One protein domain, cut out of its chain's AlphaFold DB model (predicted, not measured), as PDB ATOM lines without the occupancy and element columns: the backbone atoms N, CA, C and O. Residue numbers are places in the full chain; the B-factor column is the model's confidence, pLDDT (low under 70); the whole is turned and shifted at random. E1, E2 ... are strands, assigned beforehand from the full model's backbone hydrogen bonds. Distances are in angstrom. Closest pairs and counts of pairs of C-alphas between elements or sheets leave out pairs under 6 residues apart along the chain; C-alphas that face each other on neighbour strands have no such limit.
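AT A GLANCE: This is residues 115 to 191 of the 191 residues of an uncharacterized protein of Planctomycetes bacterium (UniProt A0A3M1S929). Two twisted sheets lie face to face as a sandwich, E1, E2, E9, E4 and E5 in one layer and E3, E8, E7 and E6 in the other, with the strands of the one at 36 degrees to those of the other. At one side E5 runs on into E6, linking an edge of the first sheet to an edge of the second. The printed part has 77 residues with no named helix and nine named strands, E1 to E9 in chain order; the class is all strand. The first sheet, in the order E1, E2, E9, E4, E5, is antiparallel, and the second, in the order E3, E8, E7, E6, is mixed. The whole is compact, with a radius of gyration of the C-alphas of 11.5 A and spans of 30 by 27 by 18 A.

HOW THE PARTS SIT: Start at E1, residues 115 to 118, an edge strand that forms a hairpin with E2, residues 121 to 126; look there for N 116 and O 123, 2.8 A apart. E2 is the antiparallel neighbour of E9, residues 186 to 190, with N 124 and O 188 at 2.9 A. On the other side of E9 is E4, residues 146 to 149, with N 148 and O 189 at 2.8 A. E4 forms a hairpin with the edge strand E5, residues 152 to 155, where N 147 and O 154 are 2.9 A apart. In the second sheet, E3, residues 130 to 138, is antiparallel to E8, residues 176 to 183, with N 135 and O 179 at 3.0 A. E8 forms a hairpin with E7, residues 169 to 173, with N 171 and O 178 at 2.8 A. E7 is parallel to E6, residues 157 to 159, with N 159 and O 170 at 2.8 A. Between the sheets, the closest C-alphas of E4 and E8 are those of Val 147 and Phe 181, 7.8 A apart. E1 and E8 are apart.

IN THESE COORDINATES: Find C-alpha 115 at (-11.669, -2.366, -28.107), where E1 begins. E2 measures 16.1 A from first to last C-alpha. E3, the longest strand with 9 residues, measures 21.8 A and bends by 51 degrees at residue 133. E8 measures 19.9 A and bends by 50 degrees at residue 180. E9 measures 13.7 A and ends at C-alpha 190, (-11.921, 6.881, -32.886).

THE WHOLE: The farthest C-alphas, those of Ala 151 and Gln 174, are 31.5 A apart. The printed part has no cut and no long link. Its mean pLDDT is 95.0, and no printed residue is under 70.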
ATOM      1  N   PHE A 115     -12.059  -3.030 -26.859       96.25
ATOM      2  CA  PHE A 115     -11.669  -2.366 -28.107       96.25
ATOM      3  C   PHE A 115     -11.788  -3.319 -29.300       96.25
ATOM      4  O   PHE A 115     -11.390  -4.481 -29.222       96.25
ATOM      5  N   LYS A 116     -12.305  -2.822 -30.430       95.88
ATOM      6  CA  LYS A 116     -12.362  -3.539 -31.715       95.88
ATOM      7  C   LYS A 116     -11.956  -2.615 -32.850       95.88
ATOM      8  O   LYS A 116     -12.550  -1.554 -33.019       95.88
ATOM      9  N   GLN A 117     -10.985  -3.037 -33.648       92.75
ATOM     10  CA  GLN A 117     -10.583  -2.321 -34.854       92.75
ATOM     11  C   GLN A 117     -11.405  -2.804 -36.055       92.75
ATOM     12  O   GLN A 117     -11.649  -4.000 -36.206       92.75
ATOM     13  N   ASP A 118     -11.857  -1.872 -36.890       90.44
ATOM     14  CA  ASP A 118     -12.492  -2.136 -38.180       90.44
ATOM     15  C   ASP A 118     -11.966  -1.161 -39.252       90.44
ATOM     16  O   ASP A 118     -11.101  -0.332 -38.975       90.44
ATOM     17  N   GLU A 119     -12.478  -1.255 -40.481       87.50
ATOM     18  CA  GLU A 119     -12.033  -0.433 -41.622       87.50
ATOM     19  C   GLU A 119     -12.158   1.081 -41.398       87.50
ATOM     20  O   GLU A 119     -11.479   1.862 -42.059       87.50
ATOM     21  N   ARG A 120     -13.036   1.515 -40.487       86.25
ATOM     22  CA  ARG A 120     -13.283   2.935 -40.212       86.25
ATOM     23  C   ARG A 120     -12.503   3.453 -39.004       86.25
ATOM     24  O   ARG A 120     -12.571   4.649 -38.756       86.25
ATOM     25  N   GLY A 121     -11.845   2.592 -38.227       91.75
ATOM     26  CA  GLY A 121     -11.077   2.989 -37.044       91.75
ATOM     27  C   GLY A 121     -11.252   2.047 -35.851       91.75
ATOM     28  O   GLY A 121     -11.503   0.853 -36.005       91.75
ATOM     29  N   VAL A 122     -11.121   2.583 -34.637       96.00
ATOM     30  CA  VAL A 122     -11.196   1.815 -33.382       96.00
ATOM     31  C   VAL A 122     -12.519   2.097 -32.686       96.00
ATOM     32  O   VAL A 122     -12.785   3.222 -32.283       96.00
ATOM     33  N   ARG A 123     -13.353   1.072 -32.509       97.06
ATOM     34  CA  ARG A 123     -14.548   1.122 -31.663       97.06
ATOM     35  C   ARG A 123     -14.242   0.662 -30.254       97.06
ATOM     36  O   ARG A 123     -13.412  -0.225 -30.063       97.06
ATOM     37  N   TRP A 124     -15.003   1.176 -29.296       97.31
ATOM     38  CA  TRP A 124     -14.989   0.674 -27.931       97.31
ATOM     39  C   TRP A 124     -16.369   0.539 -27.307       97.31
ATOM     40  O   TRP A 124     -17.340   1.162 -27.745       97.31
ATOM     41  N   ARG A 125     -16.413  -0.248 -26.231       96.50
ATOM     42  CA  ARG A 125     -17.486  -0.279 -25.238       96.50
ATOM     43  C   ARG A 125     -16.859  -0.135 -23.852       96.50
ATOM     44  O   ARG A 125     -16.185  -1.044 -23.381       96.50
ATOM     45  N   ALA A 126     -17.078   1.011 -23.217       97.06
ATOM     46  CA  ALA A 126     -16.506   1.380 -21.929       97.06
ATOM     47  C   ALA A 126     -17.534   1.218 -20.796       97.06
ATOM     48  O   ALA A 126     -18.539   1.936 -20.776       97.06
ATOM     49  N   PRO A 127     -17.308   0.323 -19.822       96.69
ATOM     50  CA  PRO A 127     -18.189   0.186 -18.659       96.69
ATOM     51  C   PRO A 127     -18.085   1.388 -17.713       96.69
ATOM     52  O   PRO A 127     -19.081   1.829 -17.145       96.69
ATOM     53  N   PHE A 128     -16.887   1.961 -17.589       96.62
ATOM     54  CA  PHE A 128     -16.599   3.101 -16.725       96.62
ATOM     55  C   PHE A 128     -16.193   4.310 -17.565       96.62
ATOM     56  O   PHE A 128     -15.356   4.197 -18.457       96.62
ATOM     57  N   ALA A 129     -16.760   5.476 -17.253       96.75
ATOM     58  CA  ALA A 129     -16.244   6.733 -17.778       96.75
ATOM     59  C   ALA A 129     -14.877   7.028 -17.145       96.75
ATOM     60  O   ALA A 129     -14.670   6.748 -15.961       96.75
ATOM     61  N   CYS A 130     -13.957   7.615 -17.906       97.81
ATOM     62  CA  CYS A 130     -12.616   7.926 -17.433       97.81
ATOM     63  C   CYS A 130     -12.087   9.221 -18.057       97.81
ATOM     64  O   CYS A 130     -11.836   9.256 -19.261       97.81
ATOM     65  N   PRO A 131     -11.865  10.273 -17.254       97.38
ATOM     66  CA  PRO A 131     -11.146  11.453 -17.715       97.38
ATOM     67  C   PRO A 131      -9.717  11.114 -18.159       97.38
ATOM     68  O   PRO A 131      -9.134  10.151 -17.651       97.38
ATOM     69  N   HIS A 132      -9.147  11.919 -19.060       96.44
ATOM     70  CA  HIS A 132      -7.743  11.799 -19.506       96.44
ATOM     71  C   HIS A 132      -7.355  10.412 -20.057       96.44
ATOM     72  O   HIS A 132      -6.179  10.034 -20.066       96.44
ATOM     73  N   PHE A 133      -8.328   9.638 -20.529       97.94
ATOM     74  CA  PHE A 133      -8.089   8.295 -21.025       97.94
ATOM     75  C   PHE A 133      -7.250   8.339 -22.300       97.94
ATOM     76  O   PHE A 133      -7.506   9.129 -23.213       97.94
ATOM     77  N   THR A 134      -6.220   7.497 -22.348       97.00
ATOM     78  CA  THR A 134      -5.229   7.529 -23.420       97.00
ATOM     79  C   THR A 134      -5.129   6.168 -24.087       97.00
ATOM     80  O   THR A 134      -4.924   5.157 -23.415       97.00
ATOM     81  N   ILE A 135      -5.240   6.144 -25.415       96.56
ATOM     82  CA  ILE A 135      -5.044   4.935 -26.223       96.56
ATOM     83  C   ILE A 135      -3.935   5.150 -27.241       96.56
ATOM     84  O   ILE A 135      -3.744   6.255 -27.752       96.56
ATOM     85  N   ARG A 136      -3.226   4.068 -27.561       95.69
ATOM     86  CA  ARG A 136      -2.305   4.013 -28.694       95.69
ATOM     87  C   ARG A 136      -2.967   3.237 -29.823       95.69
ATOM     88  O   ARG A 136      -3.447   2.130 -29.599       95.69
ATOM     89  N   VAL A 137      -2.954   3.807 -31.020       93.81
ATOM     90  CA  VAL A 137      -3.432   3.159 -32.243       93.81
ATOM     91  C   VAL A 137      -2.265   3.036 -33.205       93.81
ATOM     92  O   VAL A 137      -1.531   4.001 -33.412       93.81
ATOM     93  N   THR A 138      -2.066   1.841 -33.752       92.06
ATOM     94  CA  THR A 138      -1.013   1.578 -34.734       92.06
ATOM     95  C   THR A 138      -1.424   2.068 -36.118       92.06
ATOM     96  O   THR A 138      -2.599   2.037 -36.486       92.06
ATOM     97  N   GLY A 139      -0.438   2.495 -36.903       87.12
ATOM     98  CA  GLY A 139      -0.662   3.046 -38.236       87.12
ATOM     99  C   GLY A 139      -0.870   4.560 -38.222       87.12
ATOM    100  O   GLY A 139      -1.436   5.138 -37.294       87.12
ATOM    101  N   ARG A 140      -0.361   5.220 -39.264       83.75
ATOM    102  CA  ARG A 140      -0.444   6.676 -39.386       83.75
ATOM    103  C   ARG A 140      -1.801   7.081 -39.949       83.75
ATOM    104  O   ARG A 140      -2.180   6.579 -41.010       83.75
ATOM    105  N   PRO A 141      -2.532   7.986 -39.285       83.19
ATOM    106  CA  PRO A 141      -3.820   8.415 -39.782       83.19
ATOM    107  C   PRO A 141      -3.626   9.377 -40.961       83.19
ATOM    108  O   PRO A 141      -2.767  10.256 -40.941       83.19
ATOM    109  N   ALA A 142      -4.449   9.237 -42.001       85.44
ATOM    110  CA  ALA A 142      -4.426  10.144 -43.154       85.44
ATOM    111  C   ALA A 142      -5.012  11.537 -42.836       85.44
ATOM    112  O   ALA A 142      -4.881  12.469 -43.628       85.44
ATOM    113  N   ARG A 143      -5.718  11.668 -41.707       91.38
ATOM    114  CA  ARG A 143      -6.390  12.884 -41.230       91.38
ATOM    115  C   ARG A 143      -6.259  12.974 -39.706       91.38
ATOM    116  O   ARG A 143      -6.022  11.948 -39.079       91.38
ATOM    117  N   PRO A 144      -6.441  14.156 -39.092       94.69
ATOM    118  CA  PRO A 144      -6.479  14.264 -37.637       94.69
ATOM    119  C   PRO A 144      -7.537  13.322 -37.037       94.69
ATOM    120  O   PRO A 144      -8.672  13.346 -37.527       94.69
ATOM    121  N   PRO A 145      -7.201  12.528 -36.003       96.88
ATOM    122  CA  PRO A 145      -8.148  11.601 -35.400       96.88
ATOM    123  C   PRO A 145      -9.370  12.315 -34.816       96.88
ATOM    124  O   PRO A 145      -9.268  13.428 -34.286       96.88
ATOM    125  N   VAL A 146     -10.528  11.667 -34.876       97.81
ATOM    126  CA  VAL A 146     -11.797  12.203 -34.373       97.81
ATOM    127  C   VAL A 146     -12.428  11.218 -33.399       97.81
ATOM    128  O   VAL A 146     -12.600  10.045 -33.715       97.81
ATOM    129  N   VAL A 147     -12.807  11.705 -32.217       98.06
ATOM    130  CA  VAL A 147     -13.546  10.923 -31.216       98.06
ATOM    131  C   VAL A 147     -15.045  11.137 -31.407       98.06
ATOM    132  O   VAL A 147     -15.516  12.275 -31.446       98.06
ATOM    133  N   GLU A 148     -15.786  10.038 -31.500       97.81
ATOM    134  CA  GLU A 148     -17.239   9.975 -31.647       97.81
ATOM    135  C   GLU A 148     -17.840   9.190 -30.472       97.81
ATOM    136  O   GLU A 148     -17.625   7.985 -30.343       97.81
ATOM    137  N   GLN A 149     -18.585   9.861 -29.594       96.88
ATOM    138  CA  GLN A 149     -19.257   9.258 -28.432       96.88
ATOM    139  C   GLN A 149     -20.393  10.175 -27.959       96.88
ATOM    140  O   GLN A 149     -20.322  11.380 -28.164       96.88
ATOM    141  N   ASN A 150     -21.447   9.635 -27.335       93.12
ATOM    142  CA  ASN A 150     -22.598  10.416 -26.836       93.12
ATOM    143  C   ASN A 150     -23.232  11.380 -27.865       93.12
ATOM    144  O   ASN A 150     -23.673  12.465 -27.503       93.12
ATOM    145  N   ALA A 151     -23.270  10.997 -29.146       92.44
ATOM    146  CA  ALA A 151     -23.703  11.852 -30.262       92.44
ATOM    147  C   ALA A 151     -22.856  13.127 -30.486       92.44
ATOM    148  O   ALA A 151     -23.203  13.958 -31.323       92.44
ATOM    149  N   GLU A 152     -21.718  13.254 -29.806       94.88
ATOM    150  CA  GLU A 152     -20.722  14.290 -30.045       94.88
ATOM    151  C   GLU A 152     -19.601  13.771 -30.943       94.88
ATOM    152  O   GLU A 152     -19.217  12.598 -30.906       94.88
ATOM    153  N   ARG A 153     -19.050  14.687 -31.741       97.12
ATOM    154  CA  ARG A 153     -17.916  14.442 -32.627       97.12
ATOM    155  C   ARG A 153     -16.863  15.514 -32.391       97.12
ATOM    156  O   ARG A 153     -17.119  16.691 -32.640       97.12
ATOM    157  N   LYS A 154     -15.681  15.113 -31.926       97.69
ATOM    158  CA  LYS A 154     -14.599  16.034 -31.562       97.69
ATOM    159  C   LYS A 154     -13.306  15.660 -32.272       97.69
ATOM    160  O   LYS A 154     -12.722  14.613 -32.001       97.69
ATOM    161  N   THR A 155     -12.846  16.534 -33.161       98.12
ATOM    162  CA  THR A 155     -11.527  16.413 -33.791       98.12
ATOM    163  C   THR A 155     -10.437  16.685 -32.763       98.12
ATOM    164  O   THR A 155     -10.493  17.691 -32.050       98.12
ATOM    165  N   LEU A 156      -9.449  15.798 -32.682       98.25
ATOM    166  CA  LEU A 156      -8.334  15.947 -31.759       98.25
ATOM    167  C   LEU A 156      -7.306  16.938 -32.315       98.25
ATOM    168  O   LEU A 156      -6.950  16.913 -33.495       98.25
ATOM    169  N   ARG A 157      -6.791  17.802 -31.438       98.00
ATOM    170  CA  ARG A 157      -5.715  18.741 -31.767       98.00
ATOM    171  C   ARG A 157      -4.361  18.051 -31.643       98.00
ATOM    172  O   ARG A 157      -4.069  17.448 -30.615       98.00
ATOM    173  N   GLU A 158      -3.519  18.183 -32.659       97.69
ATOM    174  CA  GLU A 158      -2.161  17.643 -32.614       97.69
ATOM    175  C   GLU A 158      -1.313  18.381 -31.565       97.69
ATOM    176  O   GLU A 158      -1.368  19.610 -31.446       97.69
ATOM    177  N   VAL A 159      -0.515  17.630 -30.814       97.88
ATOM    178  CA  VAL A 159       0.543  18.136 -29.937       97.88
ATOM    179  C   VAL A 159       1.880  17.506 -30.320       97.88
ATOM    180  O   VAL A 159       1.927  16.484 -30.997       97.88
ATOM    181  N   ARG A 160       2.987  18.134 -29.912       95.81
ATOM    182  CA  ARG A 160       4.342  17.723 -30.326       95.81
ATOM    183  C   ARG A 160       5.106  16.942 -29.260       95.81
ATOM    184  O   ARG A 160       6.125  16.339 -29.581       95.81
ATOM    185  N   ARG A 161       4.659  16.966 -28.002       94.25
ATOM    186  CA  ARG A 161       5.352  16.319 -26.879       94.25
ATOM    187  C   ARG A 161       4.372  15.490 -26.045       94.25
ATOM    188  O   ARG A 161       3.244  15.938 -25.853       94.25
ATOM    189  N   PRO A 162       4.801  14.344 -25.481       91.75
ATOM    190  CA  PRO A 162       3.965  13.523 -24.599       91.75
ATOM    191  C   PRO A 162       3.323  14.296 -23.445       91.75
ATOM    192  O   PRO A 162       2.138  14.136 -23.201       91.75
ATOM    193  N   ARG A 163       4.066  15.201 -22.798       91.75
ATOM    194  CA  ARG A 163       3.559  16.027 -21.686       91.75
ATOM    195  C   ARG A 163       2.426  16.987 -22.054       91.75
ATOM    196  O   ARG A 163       1.737  17.484 -21.176       91.75
ATOM    197  N   ASP A 164       2.271  17.295 -23.342       95.12
ATOM    198  CA  ASP A 164       1.217  18.191 -23.818       95.12
ATOM    199  C   ASP A 164      -0.098  17.414 -24.070       95.12
ATOM    200  O   ASP A 164      -1.119  18.029 -24.403       95.12
ATOM    201  N   LEU A 165      -0.079  16.074 -23.924       95.88
ATOM    202  CA  LEU A 165      -1.263  15.224 -24.021       95.88
ATOM    203  C   LEU A 165      -2.247  15.557 -22.899       95.88
ATOM    204  O   LEU A 165      -1.975  15.431 -21.709       95.88
ATOM    205  N   GLN A 166      -3.432  15.949 -23.327       96.81
ATOM    206  CA  GLN A 166      -4.589  16.255 -22.497       96.81
ATOM    207  C   GLN A 166      -5.869  15.894 -23.270       96.81
ATOM    208  O   GLN A 166      -5.805  15.697 -24.492       96.81
ATOM    209  N   PRO A 167      -7.042  15.829 -22.621       97.81
ATOM    210  CA  PRO A 167      -8.281  15.482 -23.296       97.81
ATOM    211  C   PRO A 167      -8.540  16.349 -24.532       97.81
ATOM    212  O   PRO A 167      -8.540  17.579 -24.477       97.81
ATOM    213  N   GLY A 168      -8.788  15.705 -25.672       98.06
ATOM    214  CA  GLY A 168      -8.978  16.384 -26.953       98.06
ATOM    215  C   GLY A 168      -7.692  16.595 -27.757       98.06
ATOM    216  O   GLY A 168      -7.705  17.390 -28.698       98.06
ATOM    217  N   THR A 169      -6.598  15.912 -27.413       98.38
ATOM    218  CA  THR A 169      -5.328  16.008 -28.147       98.38
ATOM    219  C   THR A 169      -4.820  14.655 -28.625       98.38
ATOM    220  O   THR A 169      -5.231  13.606 -28.128       98.38
ATOM    221  N   TRP A 170      -3.924  14.679 -29.606       98.25
ATOM    222  CA  TRP A 170      -3.212  13.497 -30.075       98.25
ATOM    223  C   TRP A 170      -1.752  13.820 -30.393       98.25
ATOM    224  O   TRP A 170      -1.409  14.964 -30.682       98.25
ATOM    225  N   LEU A 171      -0.904  12.802 -30.338       97.25
ATOM    226  CA  LEU A 171       0.528  12.874 -30.596       97.25
ATOM    227  C   LEU A 171       0.908  11.811 -31.626       97.25
ATOM    228  O   LEU A 171       0.613  10.629 -31.431       97.25
ATOM    229  N   GLU A 172       1.599  12.218 -32.687       95.69
ATOM    230  CA  GLU A 172       2.216  11.282 -33.628       95.69
ATOM    231  C   GLU A 172       3.430  10.593 -32.987       95.69
ATOM    232  O   GLU A 172       4.269  11.225 -32.342       95.69
ATOM    233  N   GLN A 173       3.522   9.277 -33.163       92.38
ATOM    234  CA  GLN A 173       4.665   8.450 -32.784       92.38
ATOM    235  C   GLN A 173       5.156   7.656 -34.003       92.38
ATOM    236  O   GLN A 173       4.498   7.613 -35.039       92.38
ATOM    237  N   GLN A 174       6.326   7.020 -33.893       86.75
ATOM    238  CA  GLN A 174       6.958   6.325 -35.024       86.75
ATOM    239  C   GLN A 174       6.020   5.305 -35.702       86.75
ATOM    240  O   GLN A 174       5.909   5.321 -36.931       86.75
ATOM    241  N   ASP A 175       5.280   4.529 -34.900       88.56
ATOM    242  CA  ASP A 175       4.439   3.407 -35.352       88.56
ATOM    243  C   ASP A 175       2.926   3.671 -35.266       88.56
ATOM    244  O   ASP A 175       2.110   2.750 -35.381       88.56
ATOM    245  N   GLY A 176       2.517   4.923 -35.055       93.69
ATOM    246  CA  GLY A 176       1.105   5.271 -34.967       93.69
ATOM    247  C   GLY A 176       0.852   6.552 -34.195       93.69
ATOM    248  O   GLY A 176       1.640   7.490 -34.248       93.69
ATOM    249  N   VAL A 177      -0.260   6.597 -33.472       95.75
ATOM    250  CA  VAL A 177      -0.680   7.783 -32.724       95.75
ATOM    251  C   VAL A 177      -1.096   7.442 -31.307       95.75
ATOM    252  O   VAL A 177      -1.603   6.356 -31.024       95.75
ATOM    253  N   VAL A 178      -0.890   8.399 -30.410       97.25
ATOM    254  CA  VAL A 178      -1.418   8.377 -29.049       97.25
ATOM    255  C   VAL A 178      -2.501   9.438 -28.950       97.25
ATOM    256  O   VAL A 178      -2.237  10.610 -29.191       97.25
ATOM    257  N   CYS A 179      -3.714   9.033 -28.598       97.81
ATOM    258  CA  CYS A 179      -4.872   9.915 -28.486       97.81
ATOM    259  C   CYS A 179      -5.298  10.011 -27.024       97.81
ATOM    260  O   CYS A 179      -5.478   8.976 -26.383       97.81
ATOM    261  N   CYS A 180      -5.500  11.230 -26.520       98.25
ATOM    262  CA  CYS A 180      -5.999  11.488 -25.172       98.25
ATOM    263  C   CYS A 180      -7.370  12.176 -25.236       98.25
ATOM    264  O   CYS A 180      -7.540  13.203 -25.901       98.25
ATOM    265  N   PHE A 181      -8.364  11.614 -24.553       98.38
ATOM    266  CA  PHE A 181      -9.736  12.122 -24.501       98.38
ATOM    267  C   PHE A 181     -10.442  11.670 -23.220       98.38
ATOM    268  O   PHE A 181     -10.040  10.706 -22.577       98.38
ATOM    269  N   ASP A 182     -11.521  12.354 -22.850       98.06
ATOM    270  CA  ASP A 182     -12.370  11.886 -21.759       98.06
ATOM    271  C   ASP A 182     -13.249  10.752 -22.276       98.06
ATOM    272  O   ASP A 182     -14.109  10.957 -23.131       98.06
ATOM    273  N   LEU A 183     -13.011   9.538 -21.791       98.25
ATOM    274  CA  LEU A 183     -13.780   8.361 -22.160       98.25
ATOM    275  C   LEU A 183     -15.165   8.453 -21.530       98.25
ATOM    276  O   LEU A 183     -15.306   8.441 -20.303       98.25
ATOM    277  N   SER A 184     -16.195   8.509 -22.366       97.00
ATOM    278  CA  SER A 184     -17.570   8.380 -21.902       97.00
ATOM    279  C   SER A 184     -17.923   6.916 -21.690       97.00
ATOM    280  O   SER A 184     -17.481   6.037 -22.429       97.00
ATOM    281  N   ARG A 185     -18.769   6.652 -20.695       95.38
ATOM    282  CA  ARG A 185     -19.373   5.334 -20.528       95.38
ATOM    283  C   ARG A 185     -20.232   4.990 -21.748       95.38
ATOM    284  O   ARG A 185     -20.957   5.840 -22.254       95.38
ATOM    285  N   GLY A 186     -20.217   3.725 -22.152       95.19
ATOM    286  CA  GLY A 186     -20.985   3.216 -23.280       95.19
ATOM    287  C   GLY A 186     -20.118   3.028 -24.517       95.19
ATOM    288  O   GLY A 186     -18.939   2.697 -24.420       95.19
ATOM    289  N   SER A 187     -20.727   3.160 -25.692       96.06
ATOM    290  CA  SER A 187     -20.027   2.925 -26.957       96.06
ATOM    291  C   SER A 187     -19.447   4.214 -27.521       96.06
ATOM    292  O   SER A 187     -20.066   5.273 -27.434       96.06
ATOM    293  N   GLY A 188     -18.293   4.100 -28.164       97.12
ATOM    294  CA  GLY A 188     -17.693   5.188 -28.920       97.12
ATOM    295  C   GLY A 188     -16.730   4.676 -29.980       97.12
ATOM    296  O   GLY A 188     -16.571   3.464 -30.177       97.12
ATOM    297  N   ARG A 189     -16.134   5.611 -30.712       97.25
ATOM    298  CA  ARG A 189     -15.236   5.324 -31.824       97.25
ATOM    299  C   ARG A 189     -14.182   6.419 -31.983       97.25
ATOM    300  O   ARG A 189     -14.464   7.593 -31.772       97.25
ATOM    301  N   LEU A 190     -12.983   6.019 -32.386       96.94
ATOM    302  CA  LEU A 190     -11.921   6.881 -32.886       96.94
ATOM    303  C   LEU A 190     -11.769   6.576 -34.376       96.94
ATOM    304  O   LEU A 190     -11.551   5.415 -34.736       96.94
ATOM    305  N   VAL A 191     -11.917   7.602 -35.212       93.50
ATOM    306  CA  VAL A 191     -11.772   7.539 -36.679       93.50
ATOM    307  C   VAL A 191     -10.608   8.381 -37.168       93.50
ATOM    308  O   VAL A 191     -10.276   9.370 -36.475       93.50
TER     309      VAL A 191